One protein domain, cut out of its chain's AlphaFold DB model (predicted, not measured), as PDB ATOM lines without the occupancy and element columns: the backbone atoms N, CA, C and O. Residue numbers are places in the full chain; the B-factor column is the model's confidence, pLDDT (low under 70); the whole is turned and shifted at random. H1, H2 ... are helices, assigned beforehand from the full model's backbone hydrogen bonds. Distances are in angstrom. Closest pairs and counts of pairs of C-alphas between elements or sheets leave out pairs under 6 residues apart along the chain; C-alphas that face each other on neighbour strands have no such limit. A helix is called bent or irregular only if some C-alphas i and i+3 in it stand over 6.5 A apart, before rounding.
ATOM      1  N   ASP A  55     126.272 101.648 148.940       88.06
ATOM      2  CA  ASP A  55     126.818 102.879 149.537       88.06
ATOM      3  C   ASP A  55     126.206 104.176 148.970       88.06
ATOM      4  O   ASP A  55     126.624 105.275 149.331       88.06
ATOM      5  N   LYS A  56     125.250 104.067 148.043       88.75
ATOM      6  CA  LYS A  56     124.643 105.196 147.325       88.75
ATOM      7  C   LYS A  56     123.128 105.178 147.460       88.75
ATOM      8  O   LYS A  56     122.544 104.187 147.889       88.75
ATOM      9  N   THR A  57     122.469 106.250 147.049       92.81
ATOM     10  CA  THR A  57     121.015 106.241 146.840       92.81
ATOM     11  C   THR A  57     120.653 105.476 145.566       92.81
ATOM     12  O   THR A  57     121.445 105.357 144.624       92.81
ATOM     13  N   THR A  58     119.425 104.965 145.497       90.12
ATOM     14  CA  THR A  58     118.913 104.286 144.298       90.12
ATOM     15  C   THR A  58     118.905 105.225 143.087       90.12
ATOM     16  O   THR A  58     119.196 104.790 141.973       90.12
ATOM     17  N   ALA A  59     118.650 106.521 143.291       89.75
ATOM     18  CA  ALA A  59     118.768 107.537 142.247       89.75
ATOM     19  C   ALA A  59     120.176 107.581 141.631       89.75
ATOM     20  O   ALA A  59     120.315 107.527 140.409       89.75
ATOM     21  N   GLU A  60     121.219 107.625 142.462       89.62
ATOM     22  CA  GLU A  60     122.618 107.651 142.015       89.62
ATOM     23  C   GLU A  60     123.044 106.347 141.330       89.62
ATOM     24  O   GLU A  60     123.822 106.359 140.375       89.62
ATOM     25  N   ALA A  61     122.531 105.207 141.795       90.94
ATOM     26  CA  ALA A  61     122.784 103.923 141.149       90.94
ATOM     27  C   ALA A  61     122.163 103.870 139.740       90.94
ATOM     28  O   ALA A  61     122.800 103.406 138.793       90.94
ATOM     29  N   ILE A  62     120.941 104.389 139.580       89.94
ATOM     30  CA  ILE A  62     120.257 104.458 138.282       89.94
ATOM     31  C   ILE A  62     120.989 105.406 137.325       89.94
ATOM     32  O   ILE A  62     121.152 105.066 136.151       89.94
ATOM     33  N   THR A  63     121.437 106.576 137.793       88.44
ATOM     34  CA  THR A  63     122.170 107.522 136.937       88.44
ATOM     35  C   THR A  63     123.507 106.947 136.483       88.44
ATOM     36  O   THR A  63     123.826 107.047 135.299       88.44
ATOM     37  N   ALA A  64     124.246 106.273 137.370       89.38
ATOM     38  CA  ALA A  64     125.478 105.572 137.009       89.38
ATOM     39  C   ALA A  64     125.228 104.492 135.943       89.38
ATOM     40  O   ALA A  64     125.874 104.498 134.897       89.38
ATOM     41  N   ALA A  65     124.222 103.634 136.140       89.94
ATOM     42  CA  ALA A  65     123.880 102.590 135.174       89.94
ATOM     43  C   ALA A  65     123.439 103.155 133.810       89.94
ATOM     44  O   ALA A  65     123.721 102.567 132.762       89.94
ATOM     45  N   LEU A  66     122.743 104.295 133.798       89.25
ATOM     46  CA  LEU A  66     122.346 104.961 132.560       89.25
ATOM     47  C   LEU A  66     123.558 105.520 131.805       89.25
ATOM     48  O   LEU A  66     123.609 105.408 130.579       89.25
ATOM     49  N   LEU A  67     124.533 106.080 132.524       88.25
ATOM     50  CA  LEU A  67     125.790 106.551 131.943       88.25
ATOM     51  C   LEU A  67     126.598 105.393 131.358       88.25
ATOM     52  O   LEU A  67     127.012 105.484 130.206       88.25
ATOM     53  N   ASP A  68     126.740 104.283 132.083       91.19
ATOM     54  CA  ASP A  68     127.425 103.083 131.579       91.19
ATOM     55  C   ASP A  68     126.763 102.563 130.299       91.19
ATOM     56  O   ASP A  68     127.421 102.217 129.314       91.19
ATOM     57  N   LYS A  69     125.430 102.575 130.273       90.50
ATOM     58  CA  LYS A  69     124.656 102.170 129.104       90.50
ATOM     59  C   LYS A  69     124.814 103.143 127.929       90.50
ATOM     60  O   LYS A  69     124.942 102.696 126.789       90.50
ATOM     61  N   ALA A  70     124.876 104.448 128.183       89.94
ATOM     62  CA  ALA A  70     125.193 105.440 127.155       89.94
ATOM     63  C   ALA A  70     126.620 105.249 126.605       89.94
ATOM     64  O   ALA A  70     126.807 105.264 125.390       89.94
ATOM     65  N   LEU A  71     127.604 104.982 127.474       88.56
ATOM     66  CA  LEU A  71     128.985 104.669 127.082       88.56
ATOM     67  C   LEU A  71     129.072 103.381 126.252       88.56
ATOM     68  O   LEU A  71     129.877 103.305 125.328       88.56
ATOM     69  N   SER A  72     128.205 102.400 126.521       91.00
ATOM     70  CA  SER A  72     128.096 101.178 125.709       91.00
ATOM     71  C   SER A  72     127.461 101.388 124.324       91.00
ATOM     72  O   SER A  72     127.380 100.444 123.540       91.00
ATOM     73  N   GLY A  73     127.025 102.613 124.003       85.44
ATOM     74  CA  GLY A  73     126.478 102.985 122.697       85.44
ATOM     75  C   GLY A  73     124.950 102.987 122.606       85.44
ATOM     76  O   GLY A  73     124.413 103.069 121.499       85.44
ATOM     77  N   ASP A  74     124.219 102.918 123.726       92.44
ATOM     78  CA  ASP A  74     122.762 103.092 123.696       92.44
ATOM     79  C   ASP A  74     122.394 104.566 123.458       92.44
ATOM     80  O   ASP A  74     122.492 105.423 124.342       92.44
ATOM     81  N   VAL A  75     121.917 104.846 122.243       87.38
ATOM     82  CA  VAL A  75     121.511 106.184 121.790       87.38
ATOM     83  C   VAL A  75     120.411 106.783 122.670       87.38
ATOM     84  O   VAL A  75     120.445 107.978 122.951       87.38
ATOM     85  N   LYS A  76     119.458 105.978 123.158       86.38
ATOM     86  CA  LYS A  76     118.371 106.490 124.007       86.38
ATOM     87  C   LYS A  76     118.882 106.875 125.387       86.38
ATOM     88  O   LYS A  76     118.431 107.873 125.940       86.38
ATOM     89  N   ALA A  77     119.810 106.101 125.950       84.12
ATOM     90  CA  ALA A  77     120.434 106.457 127.221       84.12
ATOM     91  C   ALA A  77     121.210 107.778 127.097       84.12
ATOM     92  O   ALA A  77     121.065 108.654 127.948       84.12
ATOM     93  N   TYR A  78     121.944 107.960 125.994       82.25
ATOM     94  CA  TYR A  78     122.625 109.219 125.694       82.25
ATOM     95  C   TYR A  78     121.651 110.396 125.517       82.25
ATOM     96  O   TYR A  78     121.883 111.466 126.075       82.25
ATOM     97  N   GLU A  79     120.535 110.208 124.803       86.12
ATOM     98  CA  GLU A  79     119.487 111.231 124.674       86.12
ATOM     99  C   GLU A  79     118.915 111.649 126.031       86.12
ATOM    100  O   GLU A  79     118.748 112.841 126.271       86.12
ATOM    101  N   VAL A  80     118.659 110.693 126.933       85.31
ATOM    102  CA  VAL A  80     118.178 110.994 128.290       85.31
ATOM    103  C   VAL A  80     119.220 111.801 129.067       85.31
ATOM    104  O   VAL A  80     118.863 112.809 129.669       85.31
ATOM    105  N   VAL A  81     120.500 111.420 129.016       83.62
ATOM    106  CA  VAL A  81     121.589 112.172 129.669       83.62
ATOM    107  C   VAL A  81     121.688 113.594 129.101       83.62
ATOM    108  O   VAL A  81     121.675 114.565 129.858       83.62
ATOM    109  N   ARG A  82     121.692 113.745 127.773       83.25
ATOM    110  CA  ARG A  82     121.690 115.053 127.100       83.25
ATOM    111  C   ARG A  82     120.499 115.912 127.533       83.25
ATOM    112  O   ARG A  82     120.658 117.093 127.837       83.25
ATOM    113  N   ASP A  83     119.307 115.325 127.569       84.62
ATOM    114  CA  ASP A  83     118.078 116.036 127.916       84.62
ATOM    115  C   ASP A  83     118.064 116.449 129.398       84.62
ATOM    116  O   ASP A  83     117.584 117.540 129.710       84.62
ATOM    117  N   THR A  84     118.657 115.656 130.303       81.69
ATOM    118  CA  THR A  84     118.854 116.065 131.709       81.69
ATOM    119  C   THR A  84     119.821 117.238 131.868       81.69
ATOM    120  O   THR A  84     119.656 118.032 132.790       81.69
ATOM    121  N   LEU A  85     120.779 117.401 130.948       78.50
ATOM    122  CA  LEU A  85     121.713 118.534 130.915       78.50
ATOM    123  C   LEU A  85     121.127 119.784 130.232       78.50
ATOM    124  O   LEU A  85     121.800 120.804 130.126       78.50
ATOM    125  N   GLY A  86     119.874 119.730 129.766       72.12
ATOM    126  CA  GLY A  86     119.216 120.860 129.105       72.12
ATOM    127  C   GLY A  86     119.673 121.099 127.662       72.12
ATOM    128  O   GLY A  86     119.253 122.072 127.035       72.12
ATOM    129  N   GLU A  87     120.469 120.199 127.082       74.00
ATOM    130  CA  GLU A  87     120.943 120.290 125.697       74.00
ATOM    131  C   GLU A  87     119.942 119.692 124.693       74.00
ATOM    132  O   GLU A  87     120.323 119.082 123.694       74.00
ATOM    133  N   ASN A  88     118.637 119.848 124.932       70.12
ATOM    134  CA  ASN A  88     117.628 119.319 124.021       70.12
ATOM    135  C   ASN A  88     117.459 120.253 122.801       70.12
ATOM    136  O   ASN A  88     117.013 121.397 122.963       70.12
ATOM    137  N   PRO A  89     117.734 119.789 121.565       64.19
ATOM    138  CA  PRO A  89     117.619 120.615 120.361       64.19
ATOM    139  C   PRO A  89     116.210 121.182 120.141       64.19
ATOM    140  O   PRO A  89     116.062 122.275 119.598       64.19
ATOM    141  N   LYS A  90     115.166 120.470 120.586       64.12
ATOM    142  CA  LYS A  90     113.764 120.873 120.389       64.12
ATOM    143  C   LYS A  90     113.367 122.065 121.260       64.12
ATOM    144  O   LYS A  90     112.675 122.954 120.779       64.12
ATOM    145  N   ILE A  91     113.880 122.135 122.492       59.19
ATOM    146  CA  ILE A  91     113.609 123.247 123.422       59.19
ATOM    147  C   ILE A  91     114.146 124.571 122.854       59.19
ATOM    148  O   ILE A  91     113.515 125.616 123.001       59.19
ATOM    149  N   LYS A  92     115.283 124.536 122.143       57.53
ATOM    150  CA  LYS A  92     115.825 125.724 121.465       57.53
ATOM    151  C   LYS A  92     114.942 126.196 120.302       57.53
ATOM    152  O   LYS A  92     114.853 127.400 120.085       57.53
ATOM    153  N   MET A  93     114.278 125.284 119.585       53.34
ATOM    154  CA  MET A  93     113.410 125.649 118.457       53.34
ATOM    155  C   MET A  93     112.089 126.285 118.910       53.34
ATOM    156  O   MET A  93     111.673 127.283 118.321       53.34
ATOM    157  N   ASP A  94     111.471 125.792 119.987       50.84
ATOM    158  CA  ASP A  94     110.216 126.360 120.512       50.84
ATOM    159  C   ASP A  94     110.387 127.818 120.988       50.84
ATOM    160  O   ASP A  94     109.512 128.660 120.776       50.84
ATOM    161  N   ASN A  95     111.552 128.155 121.552       52.00
ATOM    162  CA  ASN A  95     111.885 129.528 121.943       52.00
ATOM    163  C   ASN A  95     112.115 130.471 120.749       52.00
ATOM    164  O   ASN A  95     111.997 131.682 120.911       52.00
ATOM    165  N   GLN A  96     112.441 129.948 119.565       49.06
ATOM    166  CA  GLN A  96     112.703 130.762 118.374       49.06
ATOM    167  C   GLN A  96     111.418 131.069 117.587       49.06
ATOM    168  O   GLN A  96     111.313 132.125 116.969       49.06
ATOM    169  N   VAL A  97     110.420 130.183 117.647       53.50
ATOM    170  CA  VAL A  97     109.129 130.342 116.947       53.50
ATOM    171  C   VAL A  97     108.162 131.276 117.695       53.50
ATOM    172  O   VAL A  97     107.280 131.868 117.079       53.50
ATOM    173  N   SER A  98     108.331 131.471 119.008       48.34
ATOM    174  CA  SER A  98     107.490 132.384 119.805       48.34
ATOM    175  C   SER A  98     107.740 133.878 119.526       48.34
ATOM    176  O   SER A  98     106.930 134.721 119.916       48.34
TER     177      SER A  98
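What this domain is: This is residues 55 to 98 of the 107 residues of an uncharacterized protein of Desulfovibrio sp. G11 (UniProt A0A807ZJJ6). Two helices, H1 and H2, make a V, joined by a tight turn at its point, and a third helix, H3, leads away from the far end of H2 as an arm that touches neither of them. H1 is the longest helix, and its residues 66 to 71 meet H2 near the point of the V, while residues 55 to 62 and residues 92 to 98 stick out free at the two ends. The printed part has 44 residues with three named helices, in the order H1, H2, H3, and no named strand; the class is all helix. The whole is only just loose, close to extended, with a radius of gyration of the C-alphas of 13.6 A. The outline is only just flat, with spans of 46 by 23 by 9 A.

Where its parts are: H1, the longest helix, is residues 58 to 71 and measures 19.9 A from first to last C-alpha. It begins at C-alpha 58 at (118.913, 104.286, 144.298) and ends at C-alpha 71 at (128.985, 104.669, 127.082). H2 is residues 75 to 84, 14.3 A from first to last C-alpha. H3 is residues 89 to 97, 13.4 A long in the same measure, and ends at C-alpha 97 at (109.129, 130.342, 116.947). No helix is bent.

How they stand to each other: H1 touches H2 with residues 66 to 71 alone, and 10 pairs of C-alphas of the two helices are within 8 A. Their closest C-alphas are those of Ala 70 and Tyr 78, 4.8 A apart. Their centres are 11.1 A apart. Their lines stand at a steep tilt of 51 degrees, and they run opposite ways. H3 touches no helix: H1 and H3 are apart, and so are H2 and H3, though these two follow each other in the chain. In H1 and H2 every O i to N i+4 pair is within hydrogen-bond range; in H3 it is 3 of 5.

The domain as a whole: The two C-alphas farthest apart are those of Asp 55 and Val 97, at 46.1 A. The printed part runs from residue 55 to residue 98 with no cut. The links H1 to H2, of 3 residues, and H2 to H3, of 4 residues, are both tight, and no link is long. Residues 55 to 62, of which 58 to 62 belong to H1, stand free, and so do residues 92 to 98, of which 92 to 97 belong to H3. The mean pLDDT of the printed part is 79.2. Residues 89 to 98 are under 70, and H3 has a mean of 56, against 90 for H1 and 84 for H2.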